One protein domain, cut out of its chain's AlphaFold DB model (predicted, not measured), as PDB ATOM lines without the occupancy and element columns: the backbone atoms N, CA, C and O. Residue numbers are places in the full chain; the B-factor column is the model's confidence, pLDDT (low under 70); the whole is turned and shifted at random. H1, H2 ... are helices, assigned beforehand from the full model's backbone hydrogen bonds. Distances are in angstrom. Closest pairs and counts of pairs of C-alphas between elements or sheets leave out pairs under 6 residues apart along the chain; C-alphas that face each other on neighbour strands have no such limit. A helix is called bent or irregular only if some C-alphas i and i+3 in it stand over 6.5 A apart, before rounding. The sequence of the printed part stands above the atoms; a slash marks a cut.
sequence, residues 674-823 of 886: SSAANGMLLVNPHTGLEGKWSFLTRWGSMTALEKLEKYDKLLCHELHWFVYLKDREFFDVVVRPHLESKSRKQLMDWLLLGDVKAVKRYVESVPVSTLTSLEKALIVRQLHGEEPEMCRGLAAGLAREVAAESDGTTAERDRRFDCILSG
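This is residues 674 to 823 of the 886 residues of an uncharacterized protein of Angomonas deanei (UniProt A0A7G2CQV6). Ten helices follow one another round a flat, loose ring with an open middle, and the last helix, H10, comes back to the first, H1. H4 to H9 make the fuller side, with H4 and H8 turned toward the opening; H1, H2 and H10 make a thinner side, and residues 805 to 809 bridge the gap between H9 and H10. The printed part has 150 residues, with helices H1 to H10 in that order and no named strand: all helix. It is only just loose, close to compact, with a radius of gyration of the C-alphas of 18.1 A and spans of 46 by 44 by 22 A.

H1, residues 674 to 683, and H2, residues 694 to 701, form a hairpin and only just touch, with 3 pairs of C-alphas within 8 A, closest at Ser 674 and Thr 697, 4.8 A. H3, residues 704 to 713, touches no helix but is near H5, residues 728 to 741. H4, residues 717 to 726, and H5 form a hairpin; H5 touches H4 with residues 730 to 735 alone, the closest C-alphas being those of Tyr 724 and Phe 731, 5.5 A. The hub is H6, residues 747 to 753, which touches H4, H5, H7, residues 756 to 763, and H8, residues 773 to 783. H6 and H7 form a hairpin at a shallow tilt of 5 degrees, with the C-alphas of Trp 750 and Val 759 closest, 6.0 A. H9, residues 788 to 804, touches H8 with residues 791 to 798 alone, closest at the C-alphas of Val 780 and Cys 791, 5.0 A; they form a hairpin. H9 and H10, residues 810 to 822, are apart. H10 touches H1 with residues 816 to 820 alone, at a steep tilt of 41 degrees, the closest C-alphas being those of Gly 679 and Ile 820, 5.5 A. Every O i to N i+4 pair is within hydrogen-bond range in H1, H3, H4, H6, H7, H8 and H10; the counts are 7 of 10 in H5, 11 of 13 in H9 and 1 of 4 in H2, where 4 of 5 O i to N i+3 pairs are.

H1 begins at C-alpha 674, (85.326, 162.580, 113.166). H2 is irregular, with C-alphas 697 and 700 7.9 A apart; H5, 18.6 A long, is only just irregular, with C-alphas 733 and 736 6.54 A apart. H9 is 24.1 A long and H10 17.6 A, ending at C-alpha 822, (70.730, 167.973, 108.741).

The C-alphas of Ser 741 and Ala 811 are the farthest apart, 49.6 A. The printed part has no cut, and no link is long. Residues 809 to 814, of which 810 to 814 belong to H10, stand free. The mean pLDDT of the printed part is 82.5; residues 685 to 688, 690, 805 to 810 and 822 to 823 are under 70.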
ATOM      1  N   SER A 674      86.057 161.434 112.607       71.75
ATOM      2  CA  SER A 674      85.326 162.580 113.166       71.75
ATOM      3  C   SER A 674      83.923 162.750 112.577       71.75
ATOM      4  O   SER A 674      82.978 162.891 113.347       71.75
ATOM      5  N   SER A 675      83.743 162.693 111.251       73.50
ATOM      6  CA  SER A 675      82.402 162.804 110.649       73.50
ATOM      7  C   SER A 675      81.518 161.608 111.024       73.50
ATOM      8  O   SER A 675      80.350 161.793 111.365       73.50
ATOM      9  N   ALA A 676      82.092 160.402 111.106       81.38
ATOM     10  CA  ALA A 676      81.398 159.216 111.611       81.38
ATOM     11  C   ALA A 676      81.003 159.337 113.098       81.38
ATOM     12  O   ALA A 676      79.873 159.013 113.460       81.38
ATOM     13  N   ALA A 677      81.904 159.820 113.966       77.50
ATOM     14  CA  ALA A 677      81.610 160.016 115.388       77.50
ATOM     15  C   ALA A 677      80.510 161.065 115.610       77.50
ATOM     16  O   ALA A 677      79.586 160.821 116.384       77.50
ATOM     17  N   ASN A 678      80.561 162.183 114.879       74.50
ATOM     18  CA  ASN A 678      79.530 163.220 114.923       74.50
ATOM     19  C   ASN A 678      78.168 162.671 114.462       74.50
ATOM     20  O   ASN A 678      77.166 162.891 115.134       74.50
ATOM     21  N   GLY A 679      78.126 161.892 113.372       77.31
ATOM     22  CA  GLY A 679      76.898 161.237 112.907       77.31
ATOM     23  C   GLY A 679      76.290 160.280 113.943       77.31
ATOM     24  O   GLY A 679      75.077 160.276 114.140       77.31
ATOM     25  N   MET A 680      77.121 159.514 114.662       79.56
ATOM     26  CA  MET A 680      76.646 158.655 115.757       79.56
ATOM     27  C   MET A 680      76.123 159.451 116.959       79.56
ATOM     28  O   MET A 680      75.144 159.028 117.566       79.56
ATOM     29  N   LEU A 681      76.730 160.595 117.287       77.50
ATOM     30  CA  LEU A 681      76.272 161.480 118.365       77.50
ATOM     31  C   LEU A 681      74.943 162.172 118.033       77.50
ATOM     32  O   LEU A 681      74.058 162.223 118.880       77.50
ATOM     33  N   LEU A 682      74.760 162.619 116.787       75.94
ATOM     34  CA  LEU A 682      73.499 163.199 116.304       75.94
ATOM     35  C   LEU A 682      72.336 162.192 116.310       75.94
ATOM     36  O   LEU A 682      71.191 162.570 116.550       75.94
ATOM     37  N   VAL A 683      72.624 160.911 116.058       79.50
ATOM     38  CA  VAL A 683      71.638 159.819 116.137       79.50
ATOM     39  C   VAL A 683      71.432 159.326 117.574       79.50
ATOM     40  O   VAL A 683      70.334 158.888 117.915       79.50
ATOM     41  N   ASN A 684      72.464 159.373 118.422       77.69
ATOM     42  CA  ASN A 684      72.402 158.960 119.822       77.69
ATOM     43  C   ASN A 684      73.417 159.745 120.694       77.69
ATOM     44  O   ASN A 684      74.578 159.327 120.835       77.69
ATOM     45  N   PRO A 685      72.973 160.828 121.362       67.19
ATOM     46  CA  PRO A 685      73.826 161.633 122.243       67.19
ATOM     47  C   PRO A 685      74.398 160.857 123.440       67.19
ATOM     48  O   PRO A 685      75.429 161.221 124.002       67.19
ATOM     49  N   HIS A 686      73.768 159.749 123.841       67.00
ATOM     50  CA  HIS A 686      74.156 158.976 125.024       67.00
ATOM     51  C   HIS A 686      75.222 157.898 124.751       67.00
ATOM     52  O   HIS A 686      75.508 157.075 125.619       67.00
ATOM     53  N   THR A 687      75.874 157.927 123.585       65.62
ATOM     54  CA  THR A 687      77.010 157.042 123.242       65.62
ATOM     55  C   THR A 687      78.272 157.274 124.084       65.62
ATOM     56  O   THR A 687      79.181 156.446 124.065       65.62
ATOM     57  N   GLY A 688      78.367 158.390 124.820       67.75
ATOM     58  CA  GLY A 688      79.508 158.701 125.695       67.75
ATOM     59  C   GLY A 688      80.791 159.123 124.965       67.75
ATOM     60  O   GLY A 688      81.843 159.255 125.600       67.75
ATOM     61  N   LEU A 689      80.718 159.348 123.647       72.25
ATOM     62  CA  LEU A 689      81.862 159.697 122.800       72.25
ATOM     63  C   LEU A 689      82.408 161.112 123.054       72.25
ATOM     64  O   LEU A 689      83.620 161.299 123.016       72.25
ATOM     65  N   GLU A 690      81.549 162.084 123.377       63.81
ATOM     66  CA  GLU A 690      81.937 163.488 123.627       63.81
ATOM     67  C   GLU A 690      82.888 163.665 124.817       63.81
ATOM     68  O   GLU A 690      83.718 164.570 124.827       63.81
ATOM     69  N   GLY A 691      82.788 162.786 125.819       72.88
ATOM     70  CA  GLY A 691      83.613 162.836 127.021       72.88
ATOM     71  C   GLY A 691      84.976 162.170 126.830       72.88
ATOM     72  O   GLY A 691      85.824 162.610 126.052       72.88
ATOM     73  N   LYS A 692      85.198 161.081 127.577       75.25
ATOM     74  CA  LYS A 692      86.499 160.394 127.689       75.25
ATOM     75  C   LYS A 692      87.058 159.883 126.358       75.25
ATOM     76  O   LYS A 692      88.266 159.711 126.263       75.25
ATOM     77  N   TRP A 693      86.206 159.635 125.363       81.56
ATOM     78  CA  TRP A 693      86.561 158.996 124.090       81.56
ATOM     79  C   TRP A 693      86.782 159.963 122.921       81.56
ATOM     80  O   TRP A 693      87.198 159.535 121.845       81.56
ATOM     81  N   SER A 694      86.584 161.266 123.128       78.12
ATOM     82  CA  SER A 694      86.683 162.299 122.086       78.12
ATOM     83  C   SER A 694      88.032 162.316 121.352       78.12
ATOM     84  O   SER A 694      88.087 162.607 120.155       78.12
ATOM     85  N   PHE A 695      89.122 161.916 122.020       83.94
ATOM     86  CA  PHE A 695      90.461 161.782 121.430       83.94
ATOM     87  C   PHE A 695      90.549 160.746 120.292       83.94
ATOM     88  O   PHE A 695      91.410 160.891 119.426       83.94
ATOM     89  N   LEU A 696      89.657 159.746 120.222       84.81
ATOM     90  CA  LEU A 696      89.647 158.753 119.134       84.81
ATOM     91  C   LEU A 696      89.451 159.410 117.757       84.81
ATOM     92  O   LEU A 696      90.021 158.954 116.768       84.81
ATOM     93  N   THR A 697      88.728 160.534 117.703       80.50
ATOM     94  CA  THR A 697      88.560 161.356 116.486       80.50
ATOM     95  C   THR A 697      89.860 162.003 115.996       80.50
ATOM     96  O   THR A 697      89.923 162.481 114.864       80.50
ATOM     97  N   ARG A 698      90.903 162.030 116.838       80.06
ATOM     98  CA  ARG A 698      92.217 162.630 116.567       80.06
ATOM     99  C   ARG A 698      93.355 161.607 116.532       80.06
ATOM    100  O   ARG A 698      94.459 161.980 116.166       80.06
ATOM    101  N   TRP A 699      93.113 160.332 116.864       85.56
ATOM    102  CA  TRP A 699      94.169 159.325 117.077       85.56
ATOM    103  C   TRP A 699      95.203 159.243 115.939       85.56
ATOM    104  O   TRP A 699      96.388 159.049 116.197       85.56
ATOM    105  N   GLY A 700      94.783 159.436 114.685       81.31
ATOM    106  CA  GLY A 700      95.681 159.441 113.524       81.31
ATOM    107  C   GLY A 700      96.731 160.563 113.513       81.31
ATOM    108  O   GLY A 700      97.816 160.333 112.992       81.31
ATOM    109  N   SER A 701      96.449 161.732 114.105       76.81
ATOM    110  CA  SER A 701      97.371 162.881 114.162       76.81
ATOM    111  C   SER A 701      98.122 163.012 115.495       76.81
ATOM    112  O   SER A 701      98.946 163.906 115.645       76.81
ATOM    113  N   MET A 702      97.861 162.135 116.470       83.94
ATOM    114  CA  MET A 702      98.516 162.180 117.784       83.94
ATOM    115  C   MET A 702      99.943 161.625 117.735       83.94
ATOM    116  O   MET A 702     100.203 160.591 117.111       83.94
ATOM    117  N   THR A 703     100.859 162.259 118.467       86.06
ATOM    118  CA  THR A 703     102.236 161.774 118.621       86.06
ATOM    119  C   THR A 703     102.289 160.461 119.410       86.06
ATOM    120  O   THR A 703     101.386 160.121 120.179       86.06
ATOM    121  N   ALA A 704     103.388 159.712 119.268       85.62
ATOM    122  CA  ALA A 704     103.578 158.448 119.983       85.62
ATOM    123  C   ALA A 704     103.508 158.598 121.519       85.62
ATOM    124  O   ALA A 704     102.996 157.706 122.194       85.62
ATOM    125  N   LEU A 705     103.970 159.730 122.070       86.31
ATOM    126  CA  LEU A 705     103.907 160.011 123.508       86.31
ATOM    127  C   LEU A 705     102.469 160.252 123.982       86.31
ATOM    128  O   LEU A 705     102.053 159.674 124.983       86.31
ATOM    129  N   GLU A 706     101.679 161.034 123.244       87.00
ATOM    130  CA  GLU A 706     100.271 161.270 123.590       87.00
ATOM    131  C   GLU A 706      99.429 159.995 123.454       87.00
ATOM    132  O   GLU A 706      98.569 159.734 124.296       87.00
ATOM    133  N   LYS A 707      99.689 159.168 122.429       90.50
ATOM    134  CA  LYS A 707      99.045 157.852 122.274       90.50
ATOM    135  C   LYS A 707      99.323 156.947 123.478       90.50
ATOM    136  O   LYS A 707      98.392 156.326 123.988       90.50
ATOM    137  N   LEU A 708     100.566 156.912 123.968       90.19
ATOM    138  CA  LEU A 708     100.932 156.192 125.195       90.19
ATOM    139  C   LEU A 708     100.231 156.772 126.435       90.19
ATOM    140  O   LEU A 708      99.694 156.008 127.233       90.19
ATOM    141  N   GLU A 709     100.157 158.099 126.573       89.50
ATOM    142  CA  GLU A 709      99.475 158.762 127.695       89.50
ATOM    143  C   GLU A 709      97.961 158.474 127.722       89.50
ATOM    144  O   GLU A 709      97.389 158.282 128.797       89.50
ATOM    145  N   LYS A 710      97.288 158.409 126.562       87.50
ATOM    146  CA  LYS A 710      95.874 157.989 126.504       87.50
ATOM    147  C   LYS A 710      95.709 156.489 126.731       87.50
ATOM    148  O   LYS A 710      94.742 156.098 127.378       87.50
ATOM    149  N   TYR A 711      96.638 155.668 126.240       89.62
ATOM    150  CA  TYR A 711      96.610 154.218 126.431       89.62
ATOM    151  C   TYR A 711      96.726 153.824 127.910       89.62
ATOM    152  O   TYR A 711      95.892 153.067 128.396       89.62
ATOM    153  N   ASP A 712      97.686 154.401 128.640       88.19
ATOM    154  CA  ASP A 712      97.864 154.195 130.086       88.19
ATOM    155  C   ASP A 712      96.603 154.585 130.885       88.19
ATOM    156  O   ASP A 712      96.139 153.849 131.755       88.19
ATOM    157  N   LYS A 713      95.971 155.708 130.518       87.06
ATOM    158  CA  LYS A 713      94.766 156.228 131.188       87.06
ATOM    159  C   LYS A 713      93.467 155.481 130.855       87.06
ATOM    160  O   LYS A 713      92.504 155.619 131.611       87.06
ATOM    161  N   LEU A 714      93.393 154.749 129.737       83.69
ATOM    162  CA  LEU A 714      92.156 154.151 129.197       83.69
ATOM    163  C   LEU A 714      92.373 152.720 128.662       83.69
ATOM    164  O   LEU A 714      91.903 152.353 127.585       83.69
ATOM    165  N   LEU A 715      93.094 151.902 129.430       85.31
ATOM    166  CA  LEU A 715      93.494 150.542 129.061       85.31
ATOM    167  C   LEU A 715      92.316 149.543 129.152       85.31
ATOM    168  O   LEU A 715      92.125 148.863 130.163       85.31
ATOM    169  N   CYS A 716      91.506 149.459 128.092       87.31
ATOM    170  CA  CYS A 716      90.352 148.555 127.989       87.31
ATOM    171  C   CYS A 716      90.147 147.967 126.574       87.31
ATOM    172  O   CYS A 716      90.805 148.354 125.604       87.31
ATOM    173  N   HIS A 717      89.234 146.996 126.456       87.69
ATOM    174  CA  HIS A 717      89.012 146.215 125.228       87.69
ATOM    175  C   HIS A 717      88.542 147.056 124.039       87.69
ATOM    176  O   HIS A 717      88.911 146.760 122.905       87.69
ATOM    177  N   GLU A 718      87.782 148.116 124.293       87.56
ATOM    178  CA  GLU A 718      87.267 149.053 123.298       87.56
ATOM    179  C   GLU A 718      88.411 149.815 122.614       87.56
ATOM    180  O   GLU A 718      88.473 149.864 121.383       87.56
ATOM    181  N   LEU A 719      89.372 150.329 123.396       88.69
ATOM    182  CA  LEU A 719      90.572 150.971 122.856       88.69
ATOM    183  C   LEU A 719      91.449 149.953 122.119       88.69
ATOM    184  O   LEU A 719      91.913 150.232 121.015       88.69
ATOM    185  N   HIS A 720      91.638 148.755 122.682       90.81
ATOM    186  CA  HIS A 720      92.429 147.705 122.031       90.81
ATOM    187  C   HIS A 720      91.848 147.318 120.661       90.81
ATOM    188  O   HIS A 720      92.601 147.152 119.702       90.81
ATOM    189  N   TRP A 721      90.519 147.216 120.553       89.69
ATOM    190  CA  TRP A 721      89.820 146.911 119.305       89.69
ATOM    191  C   TRP A 721      89.877 148.064 118.292       89.69
ATOM    192  O   TRP A 721      90.124 147.826 117.109       89.69
ATOM    193  N   PHE A 722      89.725 149.315 118.743       89.56
ATOM    194  CA  PHE A 722      89.909 150.490 117.886       89.56
ATOM    195  C   PHE A 722      91.320 150.526 117.284       89.56
ATOM    196  O   PHE A 722      91.473 150.617 116.064       89.56
ATOM    197  N   VAL A 723      92.351 150.395 118.124       91.44
ATOM    198  CA  VAL A 723      93.761 150.425 117.709       91.44
ATOM    199  C   VAL A 723      94.075 149.248 116.775       91.44
ATOM    200  O   VAL A 723      94.644 149.466 115.711       91.44
ATOM    201  N   TYR A 724      93.603 148.031 117.069       90.69
ATOM    202  CA  TYR A 724      93.751 146.856 116.190       90.69
ATOM    203  C   TYR A 724      93.244 147.087 114.751       90.69
ATOM    204  O   TYR A 724      93.806 146.524 113.807       90.69
ATOM    205  N   LEU A 725      92.193 147.902 114.579       87.56
ATOM    206  CA  LEU A 725      91.592 148.229 113.279       87.56
ATOM    207  C   LEU A 725      92.122 149.518 112.625       87.56
ATOM    208  O   LEU A 725      91.952 149.672 111.414       87.56
ATOM    209  N   LYS A 726      92.681 150.463 113.393       87.44
ATOM    210  CA  LYS A 726      93.027 151.819 112.913       87.44
ATOM    211  C   LYS A 726      94.505 152.192 113.023       87.44
ATOM    212  O   LYS A 726      94.930 153.099 112.318       87.44
ATOM    213  N   ASP A 727      95.274 151.517 113.869       90.75
ATOM    214  CA  ASP A 727      96.692 151.792 114.117       90.75
ATOM    215  C   ASP A 727      97.422 150.479 114.437       90.75
ATOM    216  O   ASP A 727      97.670 150.108 115.589       90.75
ATOM    217  N   ARG A 728      97.700 149.719 113.374       91.50
ATOM    218  CA  ARG A 728      98.257 148.366 113.480       91.50
ATOM    219  C   ARG A 728      99.670 148.358 114.064       91.50
ATOM    220  O   ARG A 728     100.016 147.436 114.798       91.50
ATOM    221  N   GLU A 729     100.458 149.387 113.768       91.62
ATOM    222  CA  GLU A 729     101.828 149.526 114.257       91.62
ATOM    223  C   GLU A 729     101.840 149.755 115.774       91.62
ATOM    224  O   GLU A 729     102.522 149.024 116.495       91.62
ATOM    225  N   PHE A 730     101.005 150.667 116.292       91.75
ATOM    226  CA  PHE A 730     100.845 150.830 117.739       91.75
ATOM    227  C   PHE A 730     100.244 149.573 118.394       91.75
ATOM    228  O   PHE A 730     100.644 149.214 119.505       91.75
ATOM    229  N   PHE A 731      99.332 148.855 117.718       93.00
ATOM    230  CA  PHE A 731      98.811 147.583 118.231       93.00
ATOM    231  C   PHE A 731      99.923 146.545 118.443       93.00
ATOM    232  O   PHE A 731     100.066 146.035 119.553       93.00
ATOM    233  N   ASP A 732     100.697 146.210 117.406       92.62
ATOM    234  CA  ASP A 732     101.681 145.125 117.494       92.62
ATOM    235  C   ASP A 732     102.923 145.509 118.330       92.62
ATOM    236  O   ASP A 732     103.532 144.622 118.926       92.62
ATOM    237  N   VAL A 733     103.266 146.803 118.443       93.31
ATOM    238  CA  VAL A 733     104.377 147.286 119.294       93.31
ATOM    239  C   VAL A 733     103.977 147.436 120.767       93.31
ATOM    240  O   VAL A 733     104.748 147.047 121.644       93.31
ATOM    241  N   VAL A 734     102.800 147.999 121.065       91.19
ATOM    242  CA  VAL A 734     102.394 148.341 122.444       91.19
ATOM    243  C   VAL A 734     101.358 147.365 122.990       91.19
ATOM    244  O   VAL A 734     101.571 146.760 124.038       91.19
ATOM    245  N   VAL A 735     100.224 147.197 122.307       91.00
ATOM    246  CA  VAL A 735      99.057 146.487 122.865       91.00
ATOM    247  C   VAL A 735      99.283 144.972 122.912       91.00
ATOM    248  O   VAL A 735      98.994 144.331 123.926       91.00
ATOM    249  N   ARG A 736      99.856 144.389 121.851       92.12
ATOM    250  CA  ARG A 736     100.145 142.949 121.744       92.12
ATOM    251  C   ARG A 736     100.982 142.427 122.925       92.12
ATOM    252  O   ARG A 736     100.495 141.507 123.580       92.12
ATOM    253  N   PRO A 737     102.163 142.983 123.277       91.75
ATOM    254  CA  PRO A 737     102.939 142.500 124.428       91.75
ATOM    255  C   PRO A 737     102.183 142.539 125.768       91.75
ATOM    256  O   PRO A 737     102.343 141.644 126.604       91.75
ATOM    257  N   HIS A 738     101.310 143.532 125.974       89.06
ATOM    258  CA  HIS A 738     100.459 143.609 127.169       89.06
ATOM    259  C   HIS A 738      99.380 142.510 127.176       89.06
ATOM    260  O   HIS A 738      99.126 141.895 128.211       89.06
ATOM    261  N   LEU A 739      98.786 142.189 126.022       90.25
ATOM    262  CA  LEU A 739      97.846 141.070 125.885       90.25
ATOM    263  C   LEU A 739      98.534 139.699 126.013       90.25
ATOM    264  O   LEU A 739      97.998 138.795 126.658       90.25
ATOM    265  N   GLU A 740      99.733 139.533 125.456       90.62
ATOM    266  CA  GLU A 740     100.522 138.299 125.555       90.62
ATOM    267  C   GLU A 740     100.956 138.026 127.004       90.62
ATOM    268  O   GLU A 740     100.784 136.903 127.485       90.62
ATOM    269  N   SER A 741     101.380 139.052 127.748       88.62
ATOM    270  CA  SER A 741     101.717 138.950 129.180       88.62
ATOM    271  C   SER A 741     100.506 138.842 130.124       88.62
ATOM    272  O   SER A 741     100.656 138.369 131.254       88.62
ATOM    273  N   LYS A 742      99.287 139.198 129.682       89.50
ATOM    274  CA  LYS A 742      98.051 139.105 130.484       89.50
ATOM    275  C   LYS A 742      97.825 137.678 131.007       89.50
ATOM    276  O   LYS A 742      97.598 136.747 130.227       89.50
ATOM    277  N   SER A 743      97.854 137.512 132.331       83.56
ATOM    278  CA  SER A 743      97.833 136.208 133.021       83.56
ATOM    279  C   SER A 743      96.493 135.467 132.930       83.56
ATOM    280  O   SER A 743      96.466 134.238 132.893       83.56
ATOM    281  N   ARG A 744      95.378 136.204 132.858       86.44
ATOM    282  CA  ARG A 744      94.043 135.682 132.538       86.44
ATOM    283  C   ARG A 744      93.531 136.368 131.279       86.44
ATOM    284  O   ARG A 744      93.116 137.523 131.330       86.44
ATOM    285  N   LYS A 745      93.585 135.647 130.162       88.50
ATOM    286  CA  LYS A 745      93.002 136.068 128.885       88.50
ATOM    287  C   LYS A 745      91.493 135.784 128.869       88.50
ATOM    288  O   LYS A 745      91.019 134.876 129.551       88.50
ATOM    289  N   GLN A 746      90.768 136.601 128.124       88.31
ATOM    290  CA  GLN A 746      89.322 136.610 127.902       88.31
ATOM    291  C   GLN A 746      89.058 136.558 126.387       88.31
ATOM    292  O   GLN A 746      89.995 136.705 125.599       88.31
ATOM    293  N   LEU A 747      87.793 136.408 125.966       87.25
ATOM    294  CA  LEU A 747      87.429 136.257 124.549       87.25
ATOM    295  C   LEU A 747      88.047 137.337 123.646       87.25
ATOM    296  O   LEU A 747      88.748 137.001 122.694       87.25
ATOM    297  N   MET A 748      87.884 138.615 123.996       88.38
ATOM    298  CA  MET A 748      88.463 139.729 123.236       88.38
ATOM    299  C   MET A 748      89.996 139.672 123.149       88.38
ATOM    300  O   MET A 748      90.549 140.046 122.121       88.38
ATOM    301  N   ASP A 749      90.697 139.151 124.163       90.44
ATOM    302  CA  ASP A 749      92.159 139.020 124.110       90.44
ATOM    303  C   ASP A 749      92.589 137.907 123.135       90.44
ATOM    304  O   ASP A 749      93.540 138.092 122.381       90.44
ATOM    305  N   TRP A 750      91.894 136.759 123.112       89.12
ATOM    306  CA  TRP A 750      92.188 135.676 122.158       89.12
ATOM    307  C   TRP A 750      91.827 136.055 120.718       89.12
ATOM    308  O   TRP A 750      92.565 135.697 119.797       89.12
ATOM    309  N   LEU A 751      90.742 136.816 120.529       87.81
ATOM    310  CA  LEU A 751      90.370 137.384 119.231       87.81
ATOM    311  C   LEU A 751      91.468 138.343 118.723       87.81
ATOM    312  O   LEU A 751      91.990 138.173 117.625       87.81
ATOM    313  N   LEU A 752      91.892 139.299 119.560       89.38
ATOM    314  CA  LEU A 752      92.937 140.283 119.238       89.38
ATOM    315  C   LEU A 752      94.329 139.667 119.006       89.38
ATOM    316  O   LEU A 752      95.107 140.186 118.205       89.38
ATOM    317  N   LEU A 753      94.661 138.569 119.691       88.81
ATOM    318  CA  LEU A 753      95.923 137.844 119.498       88.81
ATOM    319  C   LEU A 753      95.901 136.877 118.303       88.81
ATOM    320  O   LEU A 753      96.963 136.410 117.890       88.81
ATOM    321  N   GLY A 754      94.725 136.578 117.743       85.44
ATOM    322  CA  GLY A 754      94.565 135.604 116.662       85.44
ATOM    323  C   GLY A 754      94.618 134.137 117.112       85.44
ATOM    324  O   GLY A 754      94.825 133.259 116.276       85.44
ATOM    325  N   ASP A 755      94.431 133.832 118.403       86.69
ATOM    326  CA  ASP A 755      94.478 132.454 118.922       86.69
ATOM    327  C   ASP A 755      93.168 131.704 118.632       86.69
ATOM    328  O   ASP A 755      92.284 131.554 119.479       86.69
ATOM    329  N   VAL A 756      93.058 131.216 117.395       84.12
ATOM    330  CA  VAL A 756      91.905 130.461 116.884       84.12
ATOM    331  C   VAL A 756      91.559 129.256 117.772       84.12
ATOM    332  O   VAL A 756      90.383 128.963 117.990       84.12
ATOM    333  N   LYS A 757      92.565 128.588 118.356       84.62
ATOM    334  CA  LYS A 757      92.369 127.392 119.191       84.62
ATOM    335  C   LYS A 757      91.763 127.743 120.548       84.62
ATOM    336  O   LYS A 757      90.886 127.020 121.022       84.62
ATOM    337  N   ALA A 758      92.194 128.846 121.158       85.19
ATOM    338  CA  ALA A 758      91.583 129.345 122.385       85.19
ATOM    339  C   ALA A 758      90.154 129.865 122.148       85.19
ATOM    340  O   ALA A 758      89.263 129.531 122.930       85.19
ATOM    341  N   VAL A 759      89.911 130.596 121.051       85.31
ATOM    342  CA  VAL A 759      88.561 131.068 120.681       85.31
ATOM    343  C   VAL A 759      87.611 129.885 120.465       85.31
ATOM    344  O   VAL A 759      86.542 129.856 121.075       85.31
ATOM    345  N   LYS A 760      88.007 128.869 119.682       84.38
ATOM    346  CA  LYS A 760      87.200 127.656 119.469       84.38
ATOM    347  C   LYS A 760      86.856 126.964 120.792       84.38
ATOM    348  O   LYS A 760      85.681 126.753 121.079       84.38
ATOM    349  N   ARG A 761      87.859 126.700 121.639       85.56
ATOM    350  CA  ARG A 761      87.657 126.058 122.949       85.56
ATOM    351  C   ARG A 761      86.738 126.865 123.876       85.56
ATOM    352  O   ARG A 761      86.013 126.273 124.669       85.56
ATOM    353  N   TYR A 762      86.767 128.197 123.799       85.81
ATOM    354  CA  TYR A 762      85.854 129.050 124.560       85.81
ATOM    355  C   TYR A 762      84.408 128.876 124.083       85.81
ATOM    356  O   TYR A 762      83.535 128.591 124.902       85.81
ATOM    357  N   VAL A 763      84.166 128.955 122.770       84.06
ATOM    358  CA  VAL A 763      82.829 128.809 122.163       84.06
ATOM    359  C   VAL A 763      82.240 127.409 122.377       84.06
ATOM    360  O   VAL A 763      81.048 127.286 122.630       84.06
ATOM    361  N   GLU A 764      83.064 126.358 122.379       83.44
ATOM    362  CA  GLU A 764      82.646 124.994 122.752       83.44
ATOM    363  C   GLU A 764      82.225 124.859 124.233       83.44
ATOM    364  O   GLU A 764      81.533 123.908 124.594       83.44
ATOM    365  N   SER A 765      82.650 125.786 125.101       83.44
ATOM    366  CA  SER A 765      82.459 125.720 126.560       83.44
ATOM    367  C   SER A 765      81.403 126.680 127.123       83.44
ATOM    368  O   SER A 765      81.061 126.580 128.302       83.44
ATOM    369  N   VAL A 766      80.890 127.607 126.308       84.25
ATOM    370  CA  VAL A 766      80.009 128.708 126.729       84.25
ATOM    371  C   VAL A 766      78.733 128.721 125.874       84.25
ATOM    372  O   VAL A 766      78.832 128.637 124.650       84.25
ATOM    373  N   PRO A 767      77.526 128.846 126.462       81.62
ATOM    374  CA  PRO A 767      76.292 128.927 125.685       81.62
ATOM    375  C   PRO A 767      76.291 130.115 124.714       81.62
ATOM    376  O   PRO A 767      76.548 131.251 125.099       81.62
ATOM    377  N   VAL A 768      75.901 129.880 123.458       78.56
ATOM    378  CA  VAL A 768      75.810 130.929 122.420       78.56
ATOM    379  C   VAL A 768      74.881 132.089 122.827       78.56
ATOM    380  O   VAL A 768      75.069 133.220 122.384       78.56
ATOM    381  N   SER A 769      73.909 131.831 123.706       79.19
ATOM    382  CA  SER A 769      72.993 132.832 124.267       79.19
ATOM    383  C   SER A 769      73.632 133.808 125.264       79.19
ATOM    384  O   SER A 769      73.024 134.839 125.533       79.19
ATOM    385  N   THR A 770      74.820 133.524 125.810       84.44
ATOM    386  CA  THR A 770      75.543 134.451 126.705       84.44
ATOM    387  C   THR A 770      76.599 135.290 125.983       84.44
ATOM    388  O   THR A 770      77.280 136.078 126.629       84.44
ATOM    389  N   LEU A 771      76.755 135.121 124.665       85.19
ATOM    390  CA  LEU A 771      77.624 135.955 123.833       85.19
ATOM    391  C   LEU A 771      76.862 137.197 123.361       85.19
ATOM    392  O   LEU A 771      75.718 137.093 122.911       85.19
ATOM    393  N   THR A 772      77.503 138.362 123.394       87.06
ATOM    394  CA  THR A 772      76.957 139.584 122.785       87.06
ATOM    395  C   THR A 772      76.934 139.488 121.257       87.06
ATOM    396  O   THR A 772      77.702 138.739 120.647       87.06
ATOM    397  N   SER A 773      76.085 140.282 120.602       85.31
ATOM    398  CA  SER A 773      75.999 140.324 119.134       85.31
ATOM    399  C   SER A 773      77.330 140.726 118.477       85.31
ATOM    400  O   SER A 773      77.680 140.204 117.417       85.31
ATOM    401  N   LEU A 774      78.123 141.573 119.149       85.69
ATOM    402  CA  LEU A 774      79.491 141.908 118.745       85.69
ATOM    403  C   LEU A 774      80.416 140.685 118.825       85.69
ATOM    404  O   LEU A 774      81.062 140.351 117.835       85.69
ATOM    405  N   GLU A 775      80.459 139.981 119.959       87.69
ATOM    406  CA  GLU A 775      81.296 138.783 120.120       87.69
ATOM    407  C   GLU A 775      80.938 137.696 119.099       87.69
ATOM    408  O   GLU A 775      81.838 137.159 118.453       87.69
ATOM    409  N   LYS A 776      79.642 137.428 118.872       88.00
ATOM    410  CA  LYS A 776      79.177 136.510 117.812       88.00
ATOM    411  C   LYS A 776      79.741 136.915 116.442       88.00
ATOM    412  O   LYS A 776      80.244 136.061 115.712       88.00
ATOM    413  N   ALA A 777      79.693 138.205 116.094       87.75
ATOM    414  CA  ALA A 777      80.189 138.712 114.813       87.75
ATOM    415  C   ALA A 777      81.722 138.618 114.685       87.75
ATOM    416  O   ALA A 777      82.228 138.269 113.616       87.75
ATOM    417  N   LEU A 778      82.472 138.868 115.764       87.88
ATOM    418  CA  LEU A 778      83.934 138.724 115.779       87.88
ATOM    419  C   LEU A 778      84.375 137.253 115.706       87.88
ATOM    420  O   LEU A 778      85.300 136.928 114.961       87.88
ATOM    421  N   ILE A 779      83.663 136.353 116.390       88.25
ATOM    422  CA  ILE A 779      83.854 134.901 116.279       88.25
ATOM    423  C   ILE A 779      83.603 134.439 114.837       88.25
ATOM    424  O   ILE A 779      84.424 133.713 114.283       88.25
ATOM    425  N   VAL A 780      82.526 134.902 114.186       88.50
ATOM    426  CA  VAL A 780      82.277 134.625 112.757       88.50
ATOM    427  C   VAL A 780      83.415 135.160 111.880       88.50
ATOM    428  O   VAL A 780      83.910 134.427 111.024       88.50
ATOM    429  N   ARG A 781      83.890 136.391 112.118       87.12
ATOM    430  CA  ARG A 781      85.006 136.998 111.369       87.12
ATOM    431  C   ARG A 781      86.316 136.206 111.474       87.12
ATOM    432  O   ARG A 781      87.101 136.257 110.535       87.12
ATOM    433  N   GLN A 782      86.567 135.501 112.578       85.19
ATOM    434  CA  GLN A 782      87.816 134.758 112.785       85.19
ATOM    435  C   GLN A 782      87.708 133.260 112.474       85.19
ATOM    436  O   GLN A 782      88.676 132.673 111.996       85.19
ATOM    437  N   LEU A 783      86.555 132.630 112.720       85.94
ATOM    438  CA  LEU A 783      86.387 131.179 112.579       85.94
ATOM    439  C   LEU A 783      85.816 130.730 111.222       85.94
ATOM    440  O   LEU A 783      85.802 129.528 110.966       85.94
ATOM    441  N   HIS A 784      85.387 131.634 110.328       83.12
ATOM    442  CA  HIS A 784      84.710 131.249 109.074       83.12
ATOM    443  C   HIS A 784      85.512 130.303 108.160       83.12
ATOM    444  O   HIS A 784      84.921 129.647 107.303       83.12
ATOM    445  N   GLY A 785      86.844 130.269 108.294       80.81
ATOM    446  CA  GLY A 785      87.729 129.383 107.534       80.81
ATOM    447  C   GLY A 785      87.936 127.997 108.157       80.81
ATOM    448  O   GLY A 785      88.220 127.058 107.420       80.81
ATOM    449  N   GLU A 786      87.780 127.855 109.478       82.38
ATOM    450  CA  GLU A 786      87.976 126.583 110.195       82.38
ATOM    451  C   GLU A 786      86.649 125.903 110.574       82.38
ATOM    452  O   GLU A 786      86.554 124.683 110.498       82.38
ATOM    453  N   GLU A 787      85.608 126.669 110.923       81.56
ATOM    454  CA  GLU A 787      84.301 126.158 111.377       81.56
ATOM    455  C   GLU A 787      83.115 126.775 110.599       81.56
ATOM    456  O   GLU A 787      82.234 127.433 111.172       81.56
ATOM    457  N   PRO A 788      83.041 126.576 109.265       83.69
ATOM    458  CA  PRO A 788      82.069 127.247 108.399       83.69
ATOM    459  C   PRO A 788      80.607 126.851 108.666       83.69
ATOM    460  O   PRO A 788      79.693 127.542 108.216       83.69
ATOM    461  N   GLU A 789      80.342 125.743 109.359       82.88
ATOM    462  CA  GLU A 789      78.984 125.325 109.744       82.88
ATOM    463  C   GLU A 789      78.500 126.127 110.961       82.88
ATOM    464  O   GLU A 789      77.449 126.771 110.905       82.88
ATOM    465  N   MET A 790      79.319 126.192 112.018       83.25
ATOM    466  CA  MET A 790      79.048 126.996 113.211       83.25
ATOM    467  C   MET A 790      78.936 128.486 112.869       83.25
ATOM    468  O   MET A 790      78.000 129.149 113.314       83.25
ATOM    469  N   CYS A 791      79.829 129.013 112.025       86.19
ATOM    470  CA  CYS A 791      79.771 130.413 111.605       86.19
ATOM    471  C   CYS A 791      78.512 130.741 110.789       86.19
ATOM    472  O   CYS A 791      77.939 131.814 110.984       86.19
ATOM    473  N   ARG A 792      78.022 129.824 109.938       87.25
ATOM    474  CA  ARG A 792      76.720 129.983 109.261       87.25
ATOM    475  C   ARG A 792      75.559 129.969 110.259       87.25
ATOM    476  O   ARG A 792      74.660 130.796 110.135       87.25
ATOM    477  N   GLY A 793      75.601 129.102 111.273       85.44
ATOM    478  CA  GLY A 793      74.615 129.079 112.361       85.44
ATOM    479  C   GLY A 793      74.576 130.382 113.171       85.44
ATOM    480  O   GLY A 793      73.499 130.934 113.388       85.44
ATOM    481  N   LEU A 794      75.741 130.913 113.555       85.81
ATOM    482  CA  LEU A 794      75.877 132.190 114.267       85.81
ATOM    483  C   LEU A 794      75.414 133.380 113.415       85.81
ATOM    484  O   LEU A 794      74.644 134.207 113.898       85.81
ATOM    485  N   ALA A 795      75.811 133.441 112.140       86.38
ATOM    486  CA  ALA A 795      75.375 134.489 111.216       86.38
ATOM    487  C   ALA A 795      73.855 134.451 110.968       86.38
ATOM    488  O   ALA A 795      73.210 135.495 110.955       86.38
ATOM    489  N   ALA A 796      73.257 133.260 110.849       85.81
ATOM    490  CA  ALA A 796      71.804 133.093 110.762       85.81
ATOM    491  C   ALA A 796      71.078 133.330 112.104       85.81
ATOM    492  O   ALA A 796      69.863 133.520 112.119       85.81
ATOM    493  N   GLY A 797      71.784 133.303 113.238       85.06
ATOM    494  CA  GLY A 797      71.309 133.830 114.521       85.06
ATOM    495  C   GLY A 797      71.240 135.354 114.482       85.06
ATOM    496  O   GLY A 797      70.150 135.914 114.546       85.06
ATOM    497  N   LEU A 798      72.382 136.003 114.245       84.31
ATOM    498  CA  LEU A 798      72.515 137.460 114.130       84.31
ATOM    499  C   LEU A 798      71.540 138.077 113.118       84.31
ATOM    500  O   LEU A 798      70.881 139.060 113.430       84.31
ATOM    501  N   ALA A 799      71.382 137.481 111.934       83.38
ATOM    502  CA  ALA A 799      70.454 137.974 110.914       83.38
ATOM    503  C   ALA A 799      68.970 137.869 111.322       83.38
ATOM    504  O   ALA A 799      68.141 138.581 110.766       83.38
ATOM    505  N   ARG A 800      68.623 136.995 112.279       82.38
ATOM    506  CA  ARG A 800      67.280 136.941 112.882       82.38
ATOM    507  C   ARG A 800      67.149 137.870 114.081       82.38
ATOM    508  O   ARG A 800      66.081 138.430 114.262       82.38
ATOM    509  N   GLU A 801      68.213 138.059 114.860       79.69
ATOM    510  CA  GLU A 801      68.266 139.058 115.935       79.69
ATOM    511  C   GLU A 801      68.055 140.468 115.348       79.69
ATOM    512  O   GLU A 801      67.101 141.136 115.726       79.69
ATOM    513  N   VAL A 802      68.809 140.841 114.306       75.06
ATOM    514  CA  VAL A 802      68.705 142.126 113.569       75.06
ATOM    515  C   VAL A 802      67.404 142.278 112.753       75.06
ATOM    516  O   VAL A 802      67.083 143.373 112.304       75.06
ATOM    517  N   ALA A 803      66.641 141.199 112.550       72.31
ATOM    518  CA  ALA A 803      65.317 141.246 111.915       72.31
ATOM    519  C   ALA A 803      64.149 141.188 112.921       72.31
ATOM    520  O   ALA A 803      62.994 141.328 112.517       72.31
ATOM    521  N   ALA A 804      64.432 140.941 114.206       70.38
ATOM    522  CA  ALA A 804      63.453 140.848 115.291       70.38
ATOM    523  C   ALA A 804      63.561 142.030 116.266       70.38
ATOM    524  O   ALA A 804      62.541 142.530 116.734       70.38
ATOM    525  N   GLU A 805      64.774 142.540 116.498       64.81
ATOM    526  CA  GLU A 805      64.959 143.973 116.700       64.81
ATOM    527  C   GLU A 805      64.442 144.655 115.435       64.81
ATOM    528  O   GLU A 805      65.056 144.563 114.373       64.81
ATOM    529  N   SER A 806      63.270 145.289 115.516       53.31
ATOM    530  CA  SER A 806      62.766 146.077 114.402       53.31
ATOM    531  C   SER A 806      63.686 147.276 114.205       53.31
ATOM    532  O   SER A 806      63.556 148.297 114.881       53.31
ATOM    533  N   ASP A 807      64.599 147.131 113.249       52.25
ATOM    534  CA  ASP A 807      65.094 148.201 112.394       52.25
ATOM    535  C   ASP A 807      63.933 149.192 112.176       52.25
ATOM    536  O   ASP A 807      62.895 148.802 111.629       52.25
ATOM    537  N   GLY A 808      64.061 150.388 112.770       56.25
ATOM    538  CA  GLY A 808      62.930 151.156 113.311       56.25
ATOM    539  C   GLY A 808      61.815 151.461 112.310       56.25
ATOM    540  O   GLY A 808      61.992 151.316 111.092       56.25
ATOM    541  N   THR A 809      60.666 151.928 112.821       62.34
ATOM    542  CA  THR A 809      59.550 152.396 111.970       62.34
ATOM    543  C   THR A 809      60.087 153.262 110.826       62.34
ATOM    544  O   THR A 809      61.105 153.935 110.992       62.34
ATOM    545  N   THR A 810      59.463 153.259 109.644       67.44
ATOM    546  CA  THR A 810      60.030 153.996 108.494       67.44
ATOM    547  C   THR A 810      60.317 155.462 108.848       67.44
ATOM    548  O   THR A 810      61.370 155.970 108.481       67.44
ATOM    549  N   ALA A 811      59.473 156.069 109.692       70.44
ATOM    550  CA  ALA A 811      59.683 157.381 110.302       70.44
ATOM    551  C   ALA A 811      60.943 157.486 111.192       70.44
ATOM    552  O   ALA A 811      61.636 158.493 111.127       70.44
ATOM    553  N   GLU A 812      61.297 156.475 111.992       72.06
ATOM    554  CA  GLU A 812      62.572 156.445 112.724       72.06
ATOM    555  C   GLU A 812      63.790 156.327 111.807       72.06
ATOM    556  O   GLU A 812      64.779 157.023 112.034       72.06
ATOM    557  N   ARG A 813      63.758 155.459 110.783       75.31
ATOM    558  CA  ARG A 813      64.875 155.380 109.821       75.31
ATOM    559  C   ARG A 813      65.032 156.693 109.064       75.31
ATOM    560  O   ARG A 813      66.150 157.190 108.946       75.31
ATOM    561  N   ASP A 814      63.916 157.255 108.607       79.12
ATOM    562  CA  ASP A 814      63.854 158.555 107.947       79.12
ATOM    563  C   ASP A 814      64.392 159.660 108.865       79.12
ATOM    564  O   ASP A 814      65.289 160.382 108.456       79.12
ATOM    565  N   ARG A 815      63.965 159.724 110.135       78.44
ATOM    566  CA  ARG A 815      64.475 160.683 111.131       78.44
ATOM    567  C   ARG A 815      65.972 160.522 111.391       78.44
ATOM    568  O   ARG A 815      66.678 161.518 111.466       78.44
ATOM    569  N   ARG A 816      66.491 159.293 111.511       80.19
ATOM    570  CA  ARG A 816      67.938 159.055 111.705       80.19
ATOM    571  C   ARG A 816      68.746 159.461 110.468       80.19
ATOM    572  O   ARG A 816      69.816 160.045 110.620       80.19
ATOM    573  N   PHE A 817      68.236 159.196 109.264       82.38
ATOM    574  CA  PHE A 817      68.829 159.678 108.014       82.38
ATOM    575  C   PHE A 817      68.800 161.210 107.949       82.38
ATOM    576  O   PHE A 817      69.824 161.829 107.675       82.38
ATOM    577  N   ASP A 818      67.661 161.818 108.274       76.88
ATOM    578  CA  ASP A 818      67.460 163.263 108.225       76.88
ATOM    579  C   ASP A 818      68.257 164.000 109.318       76.88
ATOM    580  O   ASP A 818      68.696 165.110 109.055       76.88
ATOM    581  N   CYS A 819      68.557 163.390 110.476       76.50
ATOM    582  CA  CYS A 819      69.530 163.910 111.456       76.50
ATOM    583  C   CYS A 819      70.978 163.905 110.927       76.50
ATOM    584  O   CYS A 819      71.729 164.854 111.145       76.50
ATOM    585  N   ILE A 820      71.396 162.833 110.240       79.06
ATOM    586  CA  ILE A 820      72.739 162.744 109.629       79.06
ATOM    587  C   ILE A 820      72.856 163.708 108.437       79.06
ATOM    588  O   ILE A 820      73.930 164.256 108.175       79.06
ATOM    589  N   LEU A 821      71.749 163.921 107.720       76.62
ATOM    590  CA  LEU A 821      71.649 164.872 106.623       76.62
ATOM    591  C   LEU A 821      71.614 166.319 107.132       76.62
ATOM    592  O   LEU A 821      72.321 167.154 106.586       76.62
ATOM    593  N   SER A 822      70.833 166.625 108.170       67.12
ATOM    594  CA  SER A 822      70.730 167.973 108.741       67.12
ATOM    595  C   SER A 822      72.001 168.391 109.482       67.12
ATOM    596  O   SER A 822      72.355 169.566 109.486       67.12
ATOM    597  N   GLY A 823      72.707 167.452 110.117       62.62
ATOM    598  CA  GLY A 823      73.764 167.793 111.066       62.62
ATOM    599  C   GLY A 823      73.216 168.380 112.377       62.62
ATOM    600  O   GLY A 823      73.922 169.134 113.052       62.62
TER     601      GLY A 823